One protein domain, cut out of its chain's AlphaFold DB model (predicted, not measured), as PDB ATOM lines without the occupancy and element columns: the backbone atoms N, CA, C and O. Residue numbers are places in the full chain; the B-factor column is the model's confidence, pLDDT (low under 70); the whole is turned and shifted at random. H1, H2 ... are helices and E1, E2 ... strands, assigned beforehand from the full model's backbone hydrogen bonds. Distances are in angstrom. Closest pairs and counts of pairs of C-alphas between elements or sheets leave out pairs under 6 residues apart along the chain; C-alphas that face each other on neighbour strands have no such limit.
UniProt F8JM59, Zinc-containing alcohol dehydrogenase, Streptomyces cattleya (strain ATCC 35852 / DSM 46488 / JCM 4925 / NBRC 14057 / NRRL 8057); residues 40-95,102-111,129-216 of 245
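This is residues 40 to 95, 102 to 111 and 129 to 216 of the 245 residues of the protein "Zinc-containing alcohol dehydrogenase" of Streptomyces cattleya (strain ATCC 35852 / DSM 46488 / JCM 4925 / NBRC 14057 / NRRL 8057) (UniProt F8JM59). A small parallel sheet of four strands forms the middle layer of three, with H2 and H3 packed over one face and H4 over the other. Beyond H2 and H3, on the side away from the sheet, H6 packs on H1 and H2, and the short H7 packs on H3; far from them, past H4, two long links lead out to the short H5 and back. The printed part has 154 residues with seven named helices and four named strands, in the order H1 H2 E1 H3 E2 E3 H4 E4 H5 H6 H7, and its class is mixed, helices and strands. The sheet's order is E2 E1 E3 E4, with its strands parallel. The whole is compact, with a radius of gyration of the C-alphas of 15.1 A and spans of 48 by 37 by 27 A.

In the sheet, E1, residues 70 to 73, and E3, residues 132 to 135, are inner strands; N 71 and O 132 are 2.8 A apart, within hydrogen-bond range. The edge strand E2, residues 105 to 108, is parallel to E1, with N 106 and O 70 at 3.0 A. The other edge strand, E4, residues 155 to 158, is parallel to E3, with N 133 and O 155 at 2.8 A. From edge to edge the strands' lines turn by 59 degrees. H3, residues 77 to 91, is on the sheet at a height of 8.9 A, over E1 and along the strands, at 10 degrees to E1 on the local plane; its closest C-alphas to E1 are those of Gly 79 and Val 72, 6.2 A. H2, residues 50 to 61, is on the same face at a height of 10.3 A, over E3 and only just along the strands, at 28 degrees to E3 on the local plane. H2 and H3 touch, the closest C-alphas being those of Gly 54 and Ala 82, 4.0 A; they run the same way at a steep tilt of 51 degrees. H4, residues 140 to 149, is on the opposite face at a height of 8.5 A, over E3 and, only just, with 3 C-alphas, over E4. E3, H4 and E4 form a strand-helix-strand unit, two parallel neighbour strands with a helix between, and its crossover is right-handed. H6, residues 193 to 205, touches H2 through residues 51 to 52 of H2 alone, with the C-alphas of Leu 52 and Ile 197 closest at 7.2 A; their lines stand about perpendicular, at 76 degrees. H6 also touches H1, residues 44 to 48, where the C-alphas of Phe 47 and Ile 197 are closest at 6.2 A. H7, residues 211 to 214, touches H3, with the C-alphas of Gly 77 and Leu 214 closest at 6.5 A. H5, residues 174 to 177, is close to H4 but not clearly touching, with the C-alphas of Leu 147 and Ala 175 at 7.5 A. In H3 and H4 every O i to N i+4 pair is within hydrogen-bond range, against 6 of 8 in H2, 7 of 9 in H6 and 0 of 1 in H1, where 2 of 2 O i to N i+3 pairs are; H5 and H7 are too short for an O i to N i+4 pair.

The strands have four residues each; E1 measures 10.0 A. H3 runs 20.7 A from C-alpha 77 at (97.929, 94.087, 90.843), H6 17.6 A, H2 14.5 A and H4 14.1 A. H1 begins at C-alpha 44, (108.569, 97.526, 82.878), and H7 ends at C-alpha 214, (101.540, 89.549, 87.930).

The C-alphas farthest apart, those of Leu 40 and Gly 178, are 50.7 A apart. Residues 96 to 101 and 112 to 128 are not printed; the gaps from C-alpha 95 to 102 and 111 to 129 are 14.2 A and 21.6 A. The links E4 to H5 and H5 to H6 are long; in the second, residues 182 to 183 pair with residues 155 to 156 of E4, parallel. Mean pLDDT of the printed part is 83.0, with residues 40 to 44, 91 to 95, 102 to 111 and 129 to 130 under 70.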
ATOM      1  N   LEU A  40     112.338  97.731  76.219       43.03
ATOM      2  CA  LEU A  40     110.975  97.741  76.756       43.03
ATOM      3  C   LEU A  40     110.448  96.301  76.849       43.03
ATOM      4  O   LEU A  40     109.626  95.865  76.047       43.03
ATOM      5  N   ASP A  41     110.904  95.558  77.847       52.22
ATOM      6  CA  ASP A  41     110.302  94.276  78.171       52.22
ATOM      7  C   ASP A  41     108.935  94.524  78.818       52.22
ATOM      8  O   ASP A  41     108.763  95.420  79.658       52.22
ATOM      9  N   ALA A  42     107.971  93.702  78.410       57.88
ATOM     10  CA  ALA A  42     106.608  93.497  78.902       57.88
ATOM     11  C   ALA A  42     106.317  93.866  80.377       57.88
ATOM     12  O   ALA A  42     105.204  94.265  80.715       57.88
ATOM     13  N   TYR A  43     107.304  93.762  81.262       63.22
ATOM     14  CA  TYR A  43     107.161  93.910  82.708       63.22
ATOM     15  C   TYR A  43     107.536  95.304  83.238       63.22
ATOM     16  O   TYR A  43     107.182  95.650  84.360       63.22
ATOM     17  N   SER A  44     108.183  96.166  82.446       66.69
ATOM     18  CA  SER A  44     108.569  97.526  82.878       66.69
ATOM     19  C   SER A  44     107.368  98.411  83.252       66.69
ATOM     20  O   SER A  44     107.425  99.184  84.210       66.69
ATOM     21  N   ASN A  45     106.236  98.257  82.559       73.81
ATOM     22  CA  ASN A  45     105.041  99.073  82.787       73.81
ATOM     23  C   ASN A  45     104.387  98.857  84.165       73.81
ATOM     24  O   ASN A  45     103.677  99.747  84.634       73.81
ATOM     25  N   VAL A  46     104.620  97.723  84.844       79.81
ATOM     26  CA  VAL A  46     104.040  97.499  86.180       79.81
ATOM     27  C   VAL A  46     104.754  98.301  87.266       79.81
ATOM     28  O   VAL A  46     104.140  98.633  88.283       79.81
ATOM     29  N   PHE A  47     106.008  98.698  87.019       86.19
ATOM     30  CA  PHE A  47     106.801  99.533  87.923       86.19
ATOM     31  C   PHE A  47     106.317 100.981  87.990       86.19
ATOM     32  O   PHE A  47     106.669 101.675  88.930       86.19
ATOM     33  N   GLY A  48     105.493 101.443  87.045       85.75
ATOM     34  CA  GLY A  48     104.963 102.811  87.059       85.75
ATOM     35  C   GLY A  48     103.749 103.021  87.972       85.75
ATOM     36  O   GLY A  48     103.390 104.161  88.244       85.75
ATOM     37  N   CYS A  49     103.098 101.946  88.429       90.94
ATOM     38  CA  CYS A  49     101.890 102.035  89.250       90.94
ATOM     39  C   CYS A  49     101.855 100.916  90.293       90.94
ATOM     40  O   CYS A  49     102.423 101.075  91.368       90.94
ATOM     41  N   ALA A  50     101.248  99.770  89.972       89.94
ATOM     42  CA  ALA A  50     100.927  98.723  90.941       89.94
ATOM     43  C   ALA A  50     102.109  98.283  91.817       89.94
ATOM     44  O   ALA A  50     101.923  98.110  93.021       89.94
ATOM     45  N   VAL A  51     103.308  98.151  91.238       92.50
ATOM     46  CA  VAL A  51     104.507  97.760  91.989       92.50
ATOM     47  C   VAL A  51     104.944  98.845  92.965       92.50
ATOM     48  O   VAL A  51     105.149  98.523  94.129       92.50
ATOM     49  N   LEU A  52     105.035 100.112  92.540       94.19
ATOM     50  CA  LEU A  52     105.341 101.225  93.452       94.19
ATOM     51  C   LEU A  52     104.315 101.287  94.579       94.19
ATOM     52  O   LEU A  52     104.668 101.268  95.750       94.19
ATOM     53  N   THR A  53     103.038 101.258  94.214       96.12
ATOM     54  CA  THR A  53     101.930 101.372  95.153       96.12
ATOM     55  C   THR A  53     101.919 100.234  96.173       96.12
ATOM     56  O   THR A  53     101.874 100.477  97.374       96.12
ATOM     57  N   GLY A  54     101.983  98.983  95.714       94.25
ATOM     58  CA  GLY A  54     101.907  97.812  96.583       94.25
ATOM     59  C   GLY A  54     103.188  97.558  97.367       94.25
ATOM     60  O   GLY A  54     103.142  97.415  98.588       94.25
ATOM     61  N   ALA A  55     104.339  97.503  96.689       93.56
ATOM     62  CA  ALA A  55     105.611  97.251  97.358       93.56
ATOM     63  C   ALA A  55     105.983  98.419  98.280       93.56
ATOM     64  O   ALA A  55     106.388  98.176  99.415       93.56
ATOM     65  N   GLY A  56     105.755  99.663  97.848       95.25
ATOM     66  CA  GLY A  56     105.961 100.854  98.669       95.25
ATOM     67  C   GLY A  56     105.057 100.895  99.897       95.25
ATOM     68  O   GLY A  56     105.531 101.198 100.986       95.25
ATOM     69  N   ALA A  57     103.799 100.451  99.802       96.06
ATOM     70  CA  ALA A  57     102.930 100.374 100.979       96.06
ATOM     71  C   ALA A  57     103.512  99.489 102.098       96.06
ATOM     72  O   ALA A  57     103.306  99.769 103.276       96.06
ATOM     73  N   VAL A  58     104.264  98.443 101.745       93.00
ATOM     74  CA  VAL A  58     104.943  97.553 102.701       93.00
ATOM     75  C   VAL A  58     106.297  98.118 103.133       93.00
ATOM     76  O   VAL A  58     106.634  98.119 104.319       93.00
ATOM     77  N   VAL A  59     107.097  98.555 102.165       91.44
ATOM     78  CA  VAL A  59     108.505  98.914 102.355       91.44
ATOM     79  C   VAL A  59     108.663 100.320 102.920       91.44
ATOM     80  O   VAL A  59     109.470 100.517 103.826       91.44
ATOM     81  N   ASP A  60     107.913 101.269 102.375       93.75
ATOM     82  CA  ASP A  60     108.072 102.698 102.606       93.75
ATOM     83  C   ASP A  60     106.986 103.204 103.570       93.75
ATOM     84  O   ASP A  60     107.330 103.671 104.654       93.75
ATOM     85  N   THR A  61     105.691 103.027 103.259       96.62
ATOM     86  CA  THR A  61     104.599 103.510 104.132       96.62
ATOM     87  C   THR A  61     104.530 102.751 105.457       96.62
ATOM     88  O   THR A  61     104.594 103.342 106.534       96.62
ATOM     89  N   ALA A  62     104.373 101.423 105.408       93.50
ATOM     90  CA  ALA A  62     104.295 100.618 106.623       93.50
ATOM     91  C   ALA A  62     105.650 100.504 107.327       93.50
ATOM     92  O   ALA A  62     105.674 100.213 108.525       93.50
ATOM     93  N   ALA A  63     106.755 100.689 106.594       92.50
ATOM     94  CA  ALA A  63     108.120 100.478 107.067       92.50
ATOM     95  C   ALA A  63     108.274  99.133 107.805       92.50
ATOM     96  O   ALA A  63     108.752  99.078 108.945       92.50
ATOM     97  N   VAL A  64     107.809  98.047 107.169       88.12
ATOM     98  CA  VAL A  64     107.784  96.704 107.769       88.12
ATOM     99  C   VAL A  64     109.181  96.274 108.207       88.12
ATOM    100  O   VAL A  64     110.155  96.308 107.446       88.12
ATOM    101  N   ARG A  65     109.271  95.838 109.461       82.06
ATOM    102  CA  ARG A  65     110.513  95.431 110.118       82.06
ATOM    103  C   ARG A  65     110.680  93.907 110.055       82.06
ATOM    104  O   ARG A  65     109.691  93.180 109.956       82.06
ATOM    105  N   PRO A  66     111.924  93.390 110.109       73.69
ATOM    106  CA  PRO A  66     112.142  91.952 110.245       73.69
ATOM    107  C   PRO A  66     111.350  91.369 111.423       73.69
ATOM    108  O   PRO A  66     111.348  91.942 112.510       73.69
ATOM    109  N   GLY A  67     110.716  90.216 111.208       72.44
ATOM    110  CA  GLY A  67     109.921  89.526 112.228       72.44
ATOM    111  C   GLY A  67     108.478  90.022 112.362       72.44
ATOM    112  O   GLY A  67     107.698  89.388 113.073       72.44
ATOM    113  N   GLU A  68     108.100  91.097 111.664       78.44
ATOM    114  CA  GLU A  68     106.709  91.537 111.572       78.44
ATOM    115  C   GLU A  68     105.953  90.747 110.499       78.44
ATOM    116  O   GLU A  68     106.461  90.466 109.409       78.44
ATOM    117  N   SER A  69     104.703  90.401 110.801       77.44
ATOM    118  CA  SER A  69     103.792  89.759 109.854       77.44
ATOM    119  C   SER A  69     103.004  90.799 109.063       77.44
ATOM    120  O   SER A  69     102.493  91.761 109.646       77.44
ATOM    121  N   VAL A  70     102.829  90.549 107.763       83.19
ATOM    122  CA  VAL A  70     102.030  91.393 106.870       83.19
ATOM    123  C   VAL A  70     100.845  90.589 106.353       83.19
ATOM    124  O   VAL A  70     100.996  89.517 105.775       83.19
ATOM    125  N   VAL A  71      99.640  91.113 106.516       84.31
ATOM    126  CA  VAL A  71      98.450  90.586 105.847       84.31
ATOM    127  C   VAL A  71      98.045  91.541 104.737       84.31
ATOM    128  O   VAL A  71      97.997  92.749 104.944       84.31
ATOM    129  N   VAL A  72      97.714  90.996 103.569       83.69
ATOM    130  CA  VAL A  72      97.223  91.781 102.433       83.69
ATOM    131  C   VAL A  72      95.769  91.422 102.149       83.69
ATOM    132  O   VAL A  72      95.432  90.252 101.937       83.69
ATOM    133  N   TYR A  73      94.912  92.441 102.132       85.00
ATOM    134  CA  TYR A  73      93.512  92.345 101.741       85.00
ATOM    135  C   TYR A  73      93.332  92.884 100.324       85.00
ATOM    136  O   TYR A  73      93.599  94.052 100.060       85.00
ATOM    137  N   GLY A  74      92.832  92.033  99.427       82.06
ATOM    138  CA  GLY A  74      92.728  92.332  97.997       82.06
ATOM    139  C   GLY A  74      93.968  91.869  97.238       82.06
ATOM    140  O   GLY A  74      95.078  92.261  97.562       82.06
ATOM    141  N   LEU A  75      93.777  91.014  96.232       84.00
ATOM    142  CA  LEU A  75      94.859  90.349  95.487       84.00
ATOM    143  C   LEU A  75      94.824  90.706  93.996       84.00
ATOM    144  O   LEU A  75      95.044  89.861  93.136       84.00
ATOM    145  N   GLY A  76      94.510  91.967  93.693       82.56
ATOM    146  CA  GLY A  76      94.755  92.545  92.370       82.56
ATOM    147  C   GLY A  76      96.227  92.931  92.194       82.56
ATOM    148  O   GLY A  76      97.066  92.612  93.039       82.56
ATOM    149  N   GLY A  77      96.547  93.688  91.141       85.19
ATOM    150  CA  GLY A  77      97.929  94.087  90.843       85.19
ATOM    151  C   GLY A  77      98.655  94.770  92.013       85.19
ATOM    152  O   GLY A  77      99.800  94.426  92.296       85.19
ATOM    153  N   VAL A  78      97.991  95.686  92.732       90.50
ATOM    154  CA  VAL A  78      98.564  96.381  93.906       90.50
ATOM    155  C   VAL A  78      98.797  95.416  95.069       90.50
ATOM    156  O   VAL A  78      99.885  95.374  95.632       90.50
ATOM    157  N   GLY A  79      97.798  94.609  95.424       86.50
ATOM    158  CA  GLY A  79      97.906  93.692  96.558       86.50
ATOM    159  C   GLY A  79      98.935  92.584  96.341       86.50
ATOM    160  O   GLY A  79      99.757  92.319  97.214       86.50
ATOM    161  N   LEU A  80      98.970  91.987  95.148       84.19
ATOM    162  CA  LEU A  80     100.021  91.033  94.795       84.19
ATOM    163  C   LEU A  80     101.400  91.705  94.784       84.19
ATOM    164  O   LEU A  80     102.361  91.120  95.273       84.19
ATOM    165  N   SER A  81     101.499  92.960  94.339       91.44
ATOM    166  CA  SER A  81     102.745  93.729  94.448       91.44
ATOM    167  C   SER A  81     103.171  93.975  95.899       91.44
ATOM    168  O   SER A  81     104.365  93.942  96.186       91.44
ATOM    169  N   ALA A  82     102.233  94.160  96.833       89.81
ATOM    170  CA  ALA A  82     102.537  94.241  98.263       89.81
ATOM    171  C   ALA A  82     103.099  92.914  98.800       89.81
ATOM    172  O   ALA A  82     104.108  92.909  99.506       89.81
ATOM    173  N   VAL A  83     102.515  91.777  98.405       84.25
ATOM    174  CA  VAL A  83     103.053  90.443  98.737       84.25
ATOM    175  C   VAL A  83     104.479  90.282  98.199       84.25
ATOM    176  O   VAL A  83     105.376  89.864  98.935       84.25
ATOM    177  N   LEU A  84     104.711  90.662  96.940       87.06
ATOM    178  CA  LEU A  84     106.030  90.612  96.311       87.06
ATOM    179  C   LEU A  84     107.039  91.556  96.991       87.06
ATOM    180  O   LEU A  84     108.184  91.164  97.208       87.06
ATOM    181  N   GLY A  85     106.624  92.758  97.397       87.88
ATOM    182  CA  GLY A  85     107.455  93.689  98.167       87.88
ATOM    183  C   GLY A  85     107.873  93.121  99.527       87.88
ATOM    184  O   GLY A  85     109.042  93.209  99.905       87.88
ATOM    185  N   GLY A  86     106.948  92.452 100.224       85.44
ATOM    186  CA  GLY A  86     107.240  91.718 101.460       85.44
ATOM    187  C   GLY A  86     108.240  90.575 101.251       85.44
ATOM    188  O   GLY A  86     109.188  90.434 102.026       85.44
ATOM    189  N   ARG A  87     108.094  89.806 100.163       81.69
ATOM    190  CA  ARG A  87     109.057  88.762  99.773       81.69
ATOM    191  C   ARG A  87     110.445  89.346  99.496       81.69
ATOM    192  O   ARG A  87     111.430  88.838 100.027       81.69
ATOM    193  N   GLY A  88     110.527  90.436  98.735       80.94
ATOM    194  CA  GLY A  88     111.795  91.099  98.423       80.94
ATOM    195  C   GLY A  88     112.525  91.639  99.663       80.94
ATOM    196  O   GLY A  88     113.757  91.646  99.699       80.94
ATOM    197  N   LEU A  89     111.790  92.054 100.704       77.00
ATOM    198  CA  LEU A  89     112.366  92.428 102.005       77.00
ATOM    199  C   LEU A  89     112.975  91.237 102.755       77.00
ATOM    200  O   LEU A  89     113.990  91.414 103.434       77.00
ATOM    201  N   ALA A  90     112.359  90.057 102.659       70.06
ATOM    202  CA  ALA A  90     112.869  88.839 103.281       70.06
ATOM    203  C   ALA A  90     114.132  88.325 102.568       70.06
ATOM    204  O   ALA A  90     115.097  87.948 103.230       70.06
ATOM    205  N   ASP A  91     114.154  88.379 101.233       66.69
ATOM    206  CA  ASP A  91     115.243  87.850 100.403       66.69
ATOM    207  C   ASP A  91     116.554  88.650 100.520       66.69
ATOM    208  O   ASP A  91     117.616  88.074 100.753       66.69
ATOM    209  N   ARG A  92     116.495  89.995 100.514       61.12
ATOM    210  CA  ARG A  92     117.681  90.875 100.671       61.12
ATOM    211  C   ARG A  92     118.504  90.638 101.938       61.12
ATOM    212  O   ARG A  92     119.603  91.174 102.057       61.12
ATOM    213  N   ARG A  93     117.960  89.915 102.912       54.91
ATOM    214  CA  ARG A  93     118.597  89.668 104.208       54.91
ATOM    215  C   ARG A  93     119.123  88.233 104.353       54.91
ATOM    216  O   ARG A  93     119.755  87.943 105.363       54.91
ATOM    217  N   GLY A  94     118.931  87.373 103.346       45.09
ATOM    218  CA  GLY A  94     119.354  85.966 103.316       45.09
ATOM    219  C   GLY A  94     120.797  85.709 102.854       45.09
ATOM    220  O   GLY A  94     121.038  84.741 102.139       45.09
ATOM    221  N   GLY A  95     121.765  86.546 103.245       38.00
ATOM    222  CA  GLY A  95     123.189  86.206 103.095       38.00
ATOM    223  C   GLY A  95     123.594  85.023 103.995       38.00
ATOM    224  O   GLY A  95     122.871  84.717 104.951       38.00
ATOM    225  N   GLY A 102     111.070  85.808 109.173       39.44
ATOM    226  CA  GLY A 102     109.989  85.679 108.199       39.44
ATOM    227  C   GLY A 102     109.061  86.892 108.165       39.44
ATOM    228  O   GLY A 102     108.276  87.104 109.086       39.44
ATOM    229  N   VAL A 103     109.101  87.645 107.063       47.38
ATOM    230  CA  VAL A 103     107.969  88.477 106.643       47.38
ATOM    231  C   VAL A 103     106.906  87.507 106.131       47.38
ATOM    232  O   VAL A 103     106.919  87.094 104.972       47.38
ATOM    233  N   GLY A 104     106.028  87.053 107.023       47.03
ATOM    234  CA  GLY A 104     104.896  86.211 106.649       47.03
ATOM    235  C   GLY A 104     103.858  87.063 105.933       47.03
ATOM    236  O   GLY A 104     103.090  87.745 106.604       47.03
ATOM    237  N   ALA A 105     103.863  87.055 104.597       46.44
ATOM    238  CA  ALA A 105     102.826  87.680 103.786       46.44
ATOM    239  C   ALA A 105     101.659  86.696 103.618       46.44
ATOM    240  O   ALA A 105     101.762  85.728 102.865       46.44
ATOM    241  N   ALA A 106     100.555  86.919 104.332       49.84
ATOM    242  CA  ALA A 106      99.342  86.118 104.180       49.84
ATOM    243  C   ALA A 106      98.289  86.890 103.376       49.84
ATOM    244  O   ALA A 106      97.918  88.020 103.702       49.84
ATOM    245  N   ALA A 107      97.789  86.254 102.324       51.84
ATOM    246  CA  ALA A 107      96.774  86.798 101.440       51.84
ATOM    247  C   ALA A 107      95.375  86.438 101.966       51.84
ATOM    248  O   ALA A 107      95.044  85.258 102.103       51.84
ATOM    249  N   ARG A 108      94.528  87.432 102.271       49.78
ATOM    250  CA  ARG A 108      93.144  87.189 102.710       49.78
ATOM    251  C   ARG A 108      92.131  87.792 101.747       49.78
ATOM    252  O   ARG A 108      92.202  88.956 101.356       49.78
ATOM    253  N   ARG A 109      91.113  86.993 101.431       48.84
ATOM    254  CA  ARG A 109      89.873  87.488 100.836       48.84
ATOM    255  C   ARG A 109      89.116  88.296 101.905       48.84
ATOM    256  O   ARG A 109      89.042  87.831 103.045       48.84
ATOM    257  N   PRO A 110      88.574  89.486 101.590       40.81
ATOM    258  CA  PRO A 110      87.871  90.297 102.578       40.81
ATOM    259  C   PRO A 110      86.662  89.538 103.154       40.81
ATOM    260  O   PRO A 110      85.926  88.893 102.399       40.81
ATOM    261  N   PRO A 111      86.437  89.587 104.479       36.00
ATOM    262  CA  PRO A 111      85.282  88.944 105.087       36.00
ATOM    263  C   PRO A 111      84.001  89.692 104.670       36.00
ATOM    264  O   PRO A 111      83.846  90.865 104.989       36.00
ATOM    265  N   ARG A 129     102.519  89.622 118.008       44.31
ATOM    266  CA  ARG A 129     102.073  90.950 118.459       44.31
ATOM    267  C   ARG A 129     102.521  92.044 117.472       44.31
ATOM    268  O   ARG A 129     103.694  92.072 117.110       44.31
ATOM    269  N   GLY A 130     101.625  92.965 117.099       57.47
ATOM    270  CA  GLY A 130     101.974  94.163 116.315       57.47
ATOM    271  C   GLY A 130     101.983  93.991 114.787       57.47
ATOM    272  O   GLY A 130     102.883  94.489 114.110       57.47
ATOM    273  N   GLY A 131     100.984  93.301 114.229       80.44
ATOM    274  CA  GLY A 131     100.879  93.047 112.786       80.44
ATOM    275  C   GLY A 131     100.631  94.281 111.903       80.44
ATOM    276  O   GLY A 131     100.104  95.307 112.344       80.44
ATOM    277  N   VAL A 132     100.985  94.147 110.623       90.69
ATOM    278  CA  VAL A 132     100.681  95.113 109.559       90.69
ATOM    279  C   VAL A 132      99.595  94.546 108.649       90.69
ATOM    280  O   VAL A 132      99.702  93.414 108.181       90.69
ATOM    281  N   ALA A 133      98.562  95.333 108.363       91.75
ATOM    282  CA  ALA A 133      97.554  95.021 107.359       91.75
ATOM    283  C   ALA A 133      97.621  96.034 106.213       91.75
ATOM    284  O   ALA A 133      97.524  97.235 106.442       91.75
ATOM    285  N   VAL A 134      97.750  95.552 104.981       93.69
ATOM    286  CA  VAL A 134      97.664  96.362 103.760       93.69
ATOM    287  C   VAL A 134      96.291  96.149 103.137       93.69
ATOM    288  O   VAL A 134      95.903  95.014 102.853       93.69
ATOM    289  N   GLU A 135      95.550  97.231 102.922       93.31
ATOM    290  CA  GLU A 135      94.226  97.206 102.303       93.31
ATOM    291  C   GLU A 135      94.329  97.706 100.857       93.31
ATOM    292  O   GLU A 135      94.652  98.864 100.612       93.31
ATOM    293  N   ALA A 136      94.091  96.819  99.892       90.75
ATOM    294  CA  ALA A 136      94.243  97.070  98.458       90.75
ATOM    295  C   ALA A 136      92.947  96.808  97.661       90.75
ATOM    296  O   ALA A 136      92.996  96.606  96.448       90.75
ATOM    297  N   VAL A 137      91.788  96.777  98.328       88.06
ATOM    298  CA  VAL A 137      90.451  96.665  97.716       88.06
ATOM    299  C   VAL A 137      89.846  98.049  97.472       88.06
ATOM    300  O   VAL A 137      89.145  98.229  96.481       88.06
ATOM    301  N   GLY A 138      90.104  99.023  98.350       89.88
ATOM    302  CA  GLY A 138      89.474 100.346  98.311       89.88
ATOM    303  C   GLY A 138      88.091 100.329  98.950       89.88
ATOM    304  O   GLY A 138      87.134 100.891  98.425       89.88
ATOM    305  N   SER A 139      87.951  99.631 100.076       89.19
ATOM    306  CA  SER A 139      86.668  99.481 100.762       89.19
ATOM    307  C   SER A 139      86.759  99.916 102.216       89.19
ATOM    308  O   SER A 139      87.481  99.312 103.006       89.19
ATOM    309  N   ALA A 140      85.937 100.895 102.604       91.38
ATOM    310  CA  ALA A 140      85.828 101.353 103.989       91.38
ATOM    311  C   ALA A 140      85.513 100.208 104.973       91.38
ATOM    312  O   ALA A 140      86.070 100.153 106.068       91.38
ATOM    313  N   ALA A 141      84.682  99.245 104.557       88.44
ATOM    314  CA  ALA A 141      84.373  98.063 105.360       88.44
ATOM    315  C   ALA A 141      85.599  97.155 105.553       88.44
ATOM    316  O   ALA A 141      85.799  96.607 106.638       88.44
ATOM    317  N   VAL A 142      86.440  97.010 104.522       86.19
ATOM    318  CA  VAL A 142      87.681  96.232 104.621       86.19
ATOM    319  C   VAL A 142      88.699  96.963 105.490       86.19
ATOM    320  O   VAL A 142      89.321  96.311 106.321       86.19
ATOM    321  N   ILE A 143      88.808  98.292 105.394       91.56
ATOM    322  CA  ILE A 143      89.666  99.097 106.282       91.56
ATOM    323  C   ILE A 143      89.256  98.901 107.749       91.56
ATOM    324  O   ILE A 143      90.101  98.578 108.585       91.56
ATOM    325  N   GLY A 144      87.961  99.010 108.065       90.25
ATOM    326  CA  GLY A 144      87.447  98.723 109.410       90.25
ATOM    327  C   GLY A 144      87.738  97.285 109.855       90.25
ATOM    328  O   GLY A 144      88.191  97.052 110.975       90.25
ATOM    329  N   GLY A 145      87.574  96.313 108.954       86.69
ATOM    330  CA  GLY A 145      87.942  94.918 109.197       86.69
ATOM    331  C   GLY A 145      89.436  94.717 109.476       86.69
ATOM    332  O   GLY A 145      89.781  93.911 110.337       86.69
ATOM    333  N   CYS A 146      90.317  95.461 108.801       88.38
ATOM    334  CA  CYS A 146      91.759  95.442 109.050       88.38
ATOM    335  C   CYS A 146      92.082  95.967 110.453       88.38
ATOM    336  O   CYS A 146      92.854  95.333 111.167       88.38
ATOM    337  N   LEU A 147      91.458  97.075 110.873       90.25
ATOM    338  CA  LEU A 147      91.649  97.648 112.213       90.25
ATOM    339  C   LEU A 147      91.220  96.680 113.320       90.25
ATOM    340  O   LEU A 147      91.889  96.584 114.347       90.25
ATOM    341  N   SER A 148      90.151  95.915 113.099       87.00
ATOM    342  CA  SER A 148      89.729  94.851 114.017       87.00
ATOM    343  C   SER A 148      90.637  93.616 113.977       87.00
ATOM    344  O   SER A 148      90.683  92.864 114.946       87.00
ATOM    345  N   ALA A 149      91.322  93.371 112.858       83.50
ATOM    346  CA  ALA A 149      92.139  92.178 112.654       83.50
ATOM    347  C   ALA A 149      93.580  92.313 113.164       83.50
ATOM    348  O   ALA A 149      94.186  91.293 113.495       83.50
ATOM    349  N   VAL A 150      94.133  93.529 113.194       86.38
ATOM    350  CA  VAL A 150      95.461  93.783 113.768       86.38
ATOM    351  C   VAL A 150      95.401  93.813 115.299       86.38
ATOM    352  O   VAL A 150      94.395  94.219 115.885       86.38
ATOM    353  N   ASP A 151      96.486  93.392 115.948       87.38
ATOM    354  CA  ASP A 151      96.629  93.441 117.409       87.38
ATOM    355  C   ASP A 151      96.865  94.878 117.915       87.38
ATOM    356  O   ASP A 151      97.030  95.816 117.127       87.38
ATOM    357  N   CYS A 152      96.926  95.059 119.239       90.19
ATOM    358  CA  CYS A 152      97.382  96.313 119.844       90.19
ATOM    359  C   CYS A 152      98.759  96.724 119.288       90.19
ATOM    360  O   CYS A 152      99.643  95.883 119.107       90.19
ATOM    361  N   GLY A 153      98.934  98.013 119.000       91.50
ATOM    362  CA  GLY A 153     100.122  98.560 118.334       91.50
ATOM    363  C   GLY A 153     100.209  98.261 116.830       91.50
ATOM    364  O   GLY A 153     101.197  98.619 116.189       91.50
ATOM    365  N   GLY A 154      99.215  97.580 116.255       92.75
ATOM    366  CA  GLY A 154      99.189  97.213 114.843       92.75
ATOM    367  C   GLY A 154      98.985  98.399 113.898       92.75
ATOM    368  O   GLY A 154      98.453  99.447 114.273       92.75
ATOM    369  N   ARG A 155      99.388  98.222 112.638       95.00
ATOM    370  CA  ARG A 155      99.281  99.250 111.588       95.00
ATOM    371  C   ARG A 155      98.391  98.775 110.453       95.00
ATOM    372  O   ARG A 155      98.554  97.662 109.961       95.00
ATOM    373  N   VAL A 156      97.493  99.639 110.004       95.56
ATOM    374  CA  VAL A 156      96.674  99.440 108.808       95.56
ATOM    375  C   VAL A 156      97.067 100.483 107.773       95.56
ATOM    376  O   VAL A 156      97.036 101.678 108.059       95.56
ATOM    377  N   VAL A 157      97.422 100.025 106.577       97.50
ATOM    378  CA  VAL A 157      97.839 100.855 105.447       97.50
ATOM    379  C   VAL A 157      96.825 100.703 104.311       97.50
ATOM    380  O   VAL A 157      96.919  99.753 103.527       97.50
ATOM    381  N   PRO A 158      95.810 101.581 104.231       95.88
ATOM    382  CA  PRO A 158      94.941 101.680 103.070       95.88
ATOM    383  C   PRO A 158      95.689 102.248 101.869       95.88
ATOM    384  O   PRO A 158      96.215 103.358 101.906       95.88
ATOM    385  N   VAL A 159      95.693 101.469 100.796       95.69
ATOM    386  CA  VAL A 159      96.266 101.823  99.494       95.69
ATOM    387  C   VAL A 159      95.209 101.755  98.392       95.69
ATOM    388  O   VAL A 159      95.326 102.419  97.364       95.69
ATOM    389  N   GLY A 160      94.169 100.940  98.589       90.69
ATOM    390  CA  GLY A 160      92.989 100.952  97.740       90.69
ATOM    391  C   GLY A 160      92.211 102.258  97.905       90.69
ATOM    392  O   GLY A 160      92.089 102.791  99.007       90.69
ATOM    393  N   LEU A 161      91.657 102.766  96.805       91.88
ATOM    394  CA  LEU A 161      90.924 104.030  96.793       91.88
ATOM    395  C   LEU A 161      89.412 103.774  96.912       91.88
ATOM    396  O   LEU A 161      88.820 103.254  95.964       91.88
ATOM    397  N   PRO A 162      88.770 104.114  98.044       89.75
ATOM    398  CA  PRO A 162      87.318 104.072  98.154       89.75
ATOM    399  C   PRO A 162      86.657 105.198  97.351       89.75
ATOM    400  O   PRO A 162      87.280 106.208  97.026       89.75
ATOM    401  N   ALA A 163      85.363 105.033  97.054       89.19
ATOM    402  CA  ALA A 163      84.577 106.109  96.458       89.19
ATOM    403  C   ALA A 163      84.529 107.339  97.401       89.19
ATOM    404  O   ALA A 163      84.494 107.149  98.621       89.19
ATOM    405  N   PRO A 164      84.522 108.583  96.875       90.69
ATOM    406  CA  PRO A 164      84.718 109.796  97.683       90.69
ATOM    407  C   PRO A 164      83.677 110.035  98.784       90.69
ATOM    408  O   PRO A 164      83.957 110.726  99.757       90.69
ATOM    409  N   ASP A 165      82.477 109.481  98.629       93.38
ATOM    410  CA  ASP A 165      81.360 109.588  99.571       93.38
ATOM    411  C   ASP A 165      81.429 108.558 100.714       93.38
ATOM    412  O   ASP A 165      80.617 108.585 101.641       93.38
ATOM    413  N   ARG A 166      82.383 107.620 100.667       92.38
ATOM    414  CA  ARG A 166      82.498 106.545 101.655       92.38
ATOM    415  C   ARG A 166      83.252 107.005 102.892       92.38
ATOM    416  O   ARG A 166      84.391 107.454 102.825       92.38
ATOM    417  N   THR A 167      82.632 106.787 104.045       92.56
ATOM    418  CA  THR A 167      83.218 107.022 105.367       92.56
ATOM    419  C   THR A 167      83.556 105.695 106.049       92.56
ATOM    420  O   THR A 167      82.988 104.652 105.723       92.56
ATOM    421  N   LEU A 168      84.476 105.719 107.019       88.00
ATOM    422  CA  LEU A 168      84.946 104.526 107.742       88.00
ATOM    423  C   LEU A 168      83.914 103.906 108.711       88.00
ATOM    424  O   LEU A 168      84.243 102.972 109.437       88.00
ATOM    425  N   GLY A 169      82.657 104.358 108.697       82.12
ATOM    426  CA  GLY A 169      81.606 103.843 109.573       82.12
ATOM    427  C   GLY A 169      81.972 103.961 111.057       82.12
ATOM    428  O   GLY A 169      82.585 104.939 111.481       82.12
ATOM    429  N   ALA A 170      81.590 102.957 111.849       82.44
ATOM    430  CA  ALA A 170      81.899 102.898 113.274       82.44
ATOM    431  C   ALA A 170      83.264 102.231 113.513       82.44
ATOM    432  O   ALA A 170      83.367 101.006 113.571       82.44
ATOM    433  N   VAL A 171      84.307 103.046 113.678       89.25
ATOM    434  CA  VAL A 171      85.603 102.606 114.211       89.25
ATOM    435  C   VAL A 171      85.669 103.001 115.690       89.25
ATOM    436  O   VAL A 171      85.530 104.188 115.994       89.25
ATOM    437  N   PRO A 172      85.878 102.057 116.627       89.38
ATOM    438  CA  PRO A 172      86.000 102.394 118.042       89.38
ATOM    439  C   PRO A 172      87.193 103.323 118.288       89.38
ATOM    440  O   PRO A 172      88.321 102.978 117.950       89.38
ATOM    441  N   ALA A 173      86.978 104.469 118.940       93.69
ATOM    442  CA  ALA A 173      88.066 105.396 119.280       93.69
ATOM    443  C   ALA A 173      89.150 104.741 120.163       93.69
ATOM    444  O   ALA A 173      90.329 105.089 120.078       93.69
ATOM    445  N   LEU A 174      88.759 103.737 120.960       94.00
ATOM    446  CA  LEU A 174      89.669 102.944 121.785       94.00
ATOM    447  C   LEU A 174      90.705 102.171 120.954       94.00
ATOM    448  O   LEU A 174      91.807 101.952 121.448       94.00
ATOM    449  N   ALA A 175      90.413 101.853 119.686       92.88
ATOM    450  CA  ALA A 175      91.375 101.225 118.780       92.88
ATOM    451  C   ALA A 175      92.656 102.068 118.639       92.88
ATOM    452  O   ALA A 175      93.748 101.527 118.494       92.88
ATOM    453  N   PHE A 176      92.536 103.394 118.731       95.56
ATOM    454  CA  PHE A 176      93.675 104.304 118.657       95.56
ATOM    455  C   PHE A 176      94.211 104.623 120.052       95.56
ATOM    456  O   PHE A 176      95.364 104.334 120.351       95.56
ATOM    457  N   ALA A 177      93.367 105.174 120.930       95.56
ATOM    458  CA  ALA A 177      93.823 105.685 122.223       95.56
ATOM    459  C   ALA A 177      94.204 104.581 123.226       95.56
ATOM    460  O   ALA A 177      95.143 104.758 123.994       95.56
ATOM    461  N   GLY A 178      93.477 103.458 123.238       94.62
ATOM    462  CA  GLY A 178      93.689 102.367 124.198       94.62
ATOM    463  C   GLY A 178      94.502 101.204 123.640       94.62
ATOM    464  O   GLY A 178      95.317 100.622 124.349       94.62
ATOM    465  N   GLU A 179      94.302 100.869 122.367       94.25
ATOM    466  CA  GLU A 179      94.995  99.754 121.713       94.25
ATOM    467  C   GLU A 179      96.244 100.208 120.943       94.25
ATOM    468  O   GLU A 179      97.035  99.368 120.521       94.25
ATOM    469  N   GLY A 180      96.453 101.516 120.754       95.00
ATOM    470  CA  GLY A 180      97.640 102.056 120.088       95.00
ATOM    471  C   GLY A 180      97.745 101.704 118.601       95.00
ATOM    472  O   GLY A 180      98.849 101.689 118.057       95.00
ATOM    473  N   LYS A 181      96.635 101.366 117.932       95.38
ATOM    474  CA  LYS A 181      96.645 101.049 116.498       95.38
ATOM    475  C   LYS A 181      96.838 102.312 115.672       95.38
ATOM    476  O   LYS A 181      96.484 103.411 116.089       95.38
ATOM    477  N   SER A 182      97.366 102.145 114.466       96.06
ATOM    478  CA  SER A 182      97.575 103.239 113.514       96.06
ATOM    479  C   SER A 182      96.851 102.969 112.201       96.06
ATOM    480  O   SER A 182      96.948 101.871 111.653       96.06
ATOM    481  N   LEU A 183      96.176 103.990 111.671       96.19
ATOM    482  CA  LEU A 183      95.689 104.025 110.293       96.19
ATOM    483  C   LEU A 183      96.566 105.005 109.507       96.19
ATOM    484  O   LEU A 183      96.528 106.204 109.772       96.19
ATOM    485  N   ILE A 184      97.382 104.494 108.588       96.62
ATOM    486  CA  ILE A 184      98.437 105.264 107.916       96.62
ATOM    487  C   ILE A 184      98.054 105.454 106.451       96.62
ATOM    488  O   ILE A 184      97.928 104.477 105.715       96.62
ATOM    489  N   GLY A 185      97.866 106.701 106.022       93.25
ATOM    490  CA  GLY A 185      97.617 106.997 104.612       93.25
ATOM    491  C   GLY A 185      98.798 106.581 103.738       93.25
ATOM    492  O   GLY A 185      99.943 106.797 104.119       93.25
ATOM    493  N   SER A 186      98.506 106.001 102.575       95.25
ATOM    494  CA  SER A 186      99.498 105.626 101.569       95.25
ATOM    495  C   SER A 186      99.033 106.086 100.198       95.25
ATOM    496  O   SER A 186      97.980 105.659  99.719       95.25
ATOM    497  N   TYR A 187      99.816 106.938  99.539       94.06
ATOM    498  CA  TYR A 187      99.559 107.306  98.149       94.06
ATOM    499  C   TYR A 187     100.750 106.905  97.296       94.06
ATOM    500  O   TYR A 187     101.876 107.315  97.560       94.06
ATOM    501  N   MET A 188     100.509 106.059  96.290       93.81
ATOM    502  CA  MET A 188     101.578 105.438  95.495       93.81
ATOM    503  C   MET A 188     102.638 104.739  96.368       93.81
ATOM    504  O   MET A 188     103.814 104.709  96.012       93.81
ATOM    505  N   GLY A 189     102.226 104.190  97.520       93.62
ATOM    506  CA  GLY A 189     103.132 103.508  98.443       93.62
ATOM    507  C   GLY A 189     104.142 104.439  99.117       93.62
ATOM    508  O   GLY A 189     105.207 103.965  99.483       93.62
ATOM    509  N   ASP A 190     103.880 105.752  99.168       95.31
ATOM    510  CA  ASP A 190     104.831 106.814  99.553       95.31
ATOM    511  C   ASP A 190     106.185 106.720  98.829       95.31
ATOM    512  O   ASP A 190     107.227 107.205  99.290       95.31
ATOM    513  N   SER A 191     106.172 106.080  97.660       91.56
ATOM    514  CA  SER A 191     107.364 105.862  96.868       91.56
ATOM    515  C   SER A 191     107.805 107.151  96.184       91.56
ATOM    516  O   SER A 191     107.012 107.964  95.710       91.56
ATOM    517  N   VAL A 192     109.116 107.296  96.053       91.19
ATOM    518  CA  VAL A 192     109.784 108.300  95.234       91.19
ATOM    519  C   VAL A 192     110.247 107.597  93.954       91.19
ATOM    520  O   VAL A 192     111.247 106.877  93.993       91.19
ATOM    521  N   PRO A 193     109.594 107.801  92.789       87.44
ATOM    522  CA  PRO A 193     109.842 106.994  91.588       87.44
ATOM    523  C   PRO A 193     111.312 106.917  91.157       87.44
ATOM    524  O   PRO A 193     111.804 105.840  90.829       87.44
ATOM    525  N   ARG A 194     112.046 108.040  91.226       84.56
ATOM    526  CA  ARG A 194     113.482 108.099  90.886       84.56
ATOM    527  C   ARG A 194     114.358 107.223  91.788       84.56
ATOM    528  O   ARG A 194     115.410 106.776  91.347       84.56
ATOM    529  N   ARG A 195     113.944 107.007  93.037       89.38
ATOM    530  CA  ARG A 195     114.645 106.191  94.037       89.38
ATOM    531  C   ARG A 195     114.187 104.735  93.975       89.38
ATOM    532  O   ARG A 195     115.015 103.825  93.982       89.38
ATOM    533  N   ASP A 196     112.878 104.518  93.905       89.88
ATOM    534  CA  ASP A 196     112.289 103.211  94.194       89.88
ATOM    535  C   ASP A 196     112.122 102.328  92.959       89.88
ATOM    536  O   ASP A 196     112.329 101.120  93.058       89.88
ATOM    537  N   ILE A 197     111.871 102.891  91.770       88.62
ATOM    538  CA  ILE A 197     111.818 102.087  90.536       88.62
ATOM    539  C   ILE A 197     113.147 101.340  90.309       88.62
ATOM    540  O   ILE A 197     113.105 100.116  90.151       88.62
ATOM    541  N   PRO A 198     114.333 101.989  90.356       87.06
ATOM    542  CA  PRO A 198     115.602 101.271  90.213       87.06
ATOM    543  C   PRO A 198     115.802 100.190  91.283       87.06
ATOM    544  O   PRO A 198     116.298  99.101  90.990       87.06
ATOM    545  N   ARG A 199     115.371 100.459  92.524       88.38
ATOM    546  CA  ARG A 199     115.452  99.516  93.647       88.38
ATOM    547  C   ARG A 199     114.612  98.261  93.393       88.38
ATOM    548  O   ARG A 199     115.098  97.154  93.638       88.38
ATOM    549  N   TYR A 200     113.375  98.435  92.938       88.75
ATOM    550  CA  TYR A 200     112.441  97.351  92.644       88.75
ATOM    551  C   TYR A 200     112.859  96.555  91.403       88.75
ATOM    552  O   TYR A 200     112.793  95.328  91.423       88.75
ATOM    553  N   LEU A 201     113.401  97.214  90.375       87.00
ATOM    554  CA  LEU A 201     114.012  96.536  89.225       87.00
ATOM    555  C   LEU A 201     115.207  95.669  89.635       87.00
ATOM    556  O   LEU A 201     115.367  94.566  89.120       87.00
ATOM    557  N   GLY A 202     116.032  96.135  90.577       85.44
ATOM    558  CA  GLY A 202     117.130  95.336  91.127       85.44
ATOM    559  C   GLY A 202     116.645  94.056  91.817       85.44
ATOM    560  O   GLY A 202     117.215  92.995  91.593       85.44
ATOM    561  N   LEU A 203     115.565  94.144  92.605       85.88
ATOM    562  CA  LEU A 203     114.932  92.978  93.243       85.88
ATOM    563  C   LEU A 203     114.324  92.009  92.231       85.88
ATOM    564  O   LEU A 203     114.369  90.797  92.422       85.88
ATOM    565  N   TRP A 204     113.734  92.536  91.166       86.81
ATOM    566  CA  TRP A 204     113.201  91.705  90.098       86.81
ATOM    567  C   TRP A 204     114.313  90.943  89.375       86.81
ATOM    568  O   TRP A 204     114.252  89.722  89.274       86.81
ATOM    569  N   ARG A 205     115.382  91.639  88.971       83.50
ATOM    570  CA  ARG A 205     116.536  91.033  88.287       83.50
ATOM    571  C   ARG A 205     117.249  89.971  89.123       83.50
ATOM    572  O   ARG A 205     117.819  89.051  88.550       83.50
ATOM    573  N   SER A 206     117.226  90.086  90.451       83.44
ATOM    574  CA  SER A 206     117.799  89.076  91.346       83.44
ATOM    575  C   SER A 206     116.856  87.902  91.639       83.44
ATOM    576  O   SER A 206     117.231  87.014  92.395       83.44
ATOM    577  N   GLY A 207     115.624  87.904  91.112       82.31
ATOM    578  CA  GLY A 207     114.596  86.900  91.416       82.31
ATOM    579  C   GLY A 207     113.934  87.060  92.795       82.31
ATOM    580  O   GLY A 207     113.047  86.286  93.158       82.31
ATOM    581  N   ALA A 208     114.316  88.087  93.558       80.31
ATOM    582  CA  ALA A 208     113.773  88.373  94.885       80.31
ATOM    583  C   ALA A 208     112.313  88.854  94.825       80.31
ATOM    584  O   ALA A 208     111.529  88.633  95.751       80.31
ATOM    585  N   MET A 209     111.948  89.519  93.726       82.81
ATOM    586  CA  MET A 209     110.616  90.064  93.478       82.81
ATOM    587  C   MET A 209     110.148  89.701  92.056       82.81
ATOM    588  O   MET A 209     110.257  90.536  91.157       82.81
ATOM    589  N   PRO A 210     109.658  88.467  91.832       81.88
ATOM    590  CA  PRO A 210     109.275  87.969  90.506       81.88
ATOM    591  C   PRO A 210     107.990  88.646  90.000       81.88
ATOM    592  O   PRO A 210     106.878  88.149  90.192       81.88
ATOM    593  N   VAL A 211     108.119  89.832  89.394       83.56
ATOM    594  CA  VAL A 211     106.967  90.618  88.918       83.56
ATOM    595  C   VAL A 211     106.255  89.976  87.734       83.56
ATOM    596  O   VAL A 211     105.094  90.291  87.481       83.56
ATOM    597  N   GLU A 212     106.906  89.048  87.036       80.56
ATOM    598  CA  GLU A 212     106.305  88.237  85.984       80.56
ATOM    599  C   GLU A 212     105.097  87.430  86.480       80.56
ATOM    600  O   GLU A 212     104.187  87.169  85.702       80.56
ATOM    601  N   TRP A 213     104.995  87.137  87.783       81.88
ATOM    602  CA  TRP A 213     103.816  86.481  88.368       81.88
ATOM    603  C   TRP A 213     102.548  87.341  88.318       81.88
ATOM    604  O   TRP A 213     101.445  86.827  88.492       81.88
ATOM    605  N   LEU A 214     102.683  88.652  88.099       80.56
ATOM    606  CA  LEU A 214     101.540  89.549  87.930       80.56
ATOM    607  C   LEU A 214     100.933  89.444  86.527       80.56
ATOM    608  O   LEU A 214      99.778  89.824  86.338       80.56
ATOM    609  N   HIS A 215     101.701  88.970  85.542       83.38
ATOM    610  CA  HIS A 215     101.292  88.926  84.144       83.38
ATOM    611  C   HIS A 215     100.320  87.779  83.899       83.38
ATOM    612  O   HIS A 215     100.652  86.606  84.020       83.38
ATOM    613  N   SER A 216      99.095  88.142  83.537       79.06
ATOM    614  CA  SER A 216      98.007  87.204  83.265       79.06
ATOM    615  C   SER A 216      97.685  87.074  81.775       79.06
ATOM    616  O   SER A 216      96.736  86.383  81.422       79.06
TER     617      SER A 216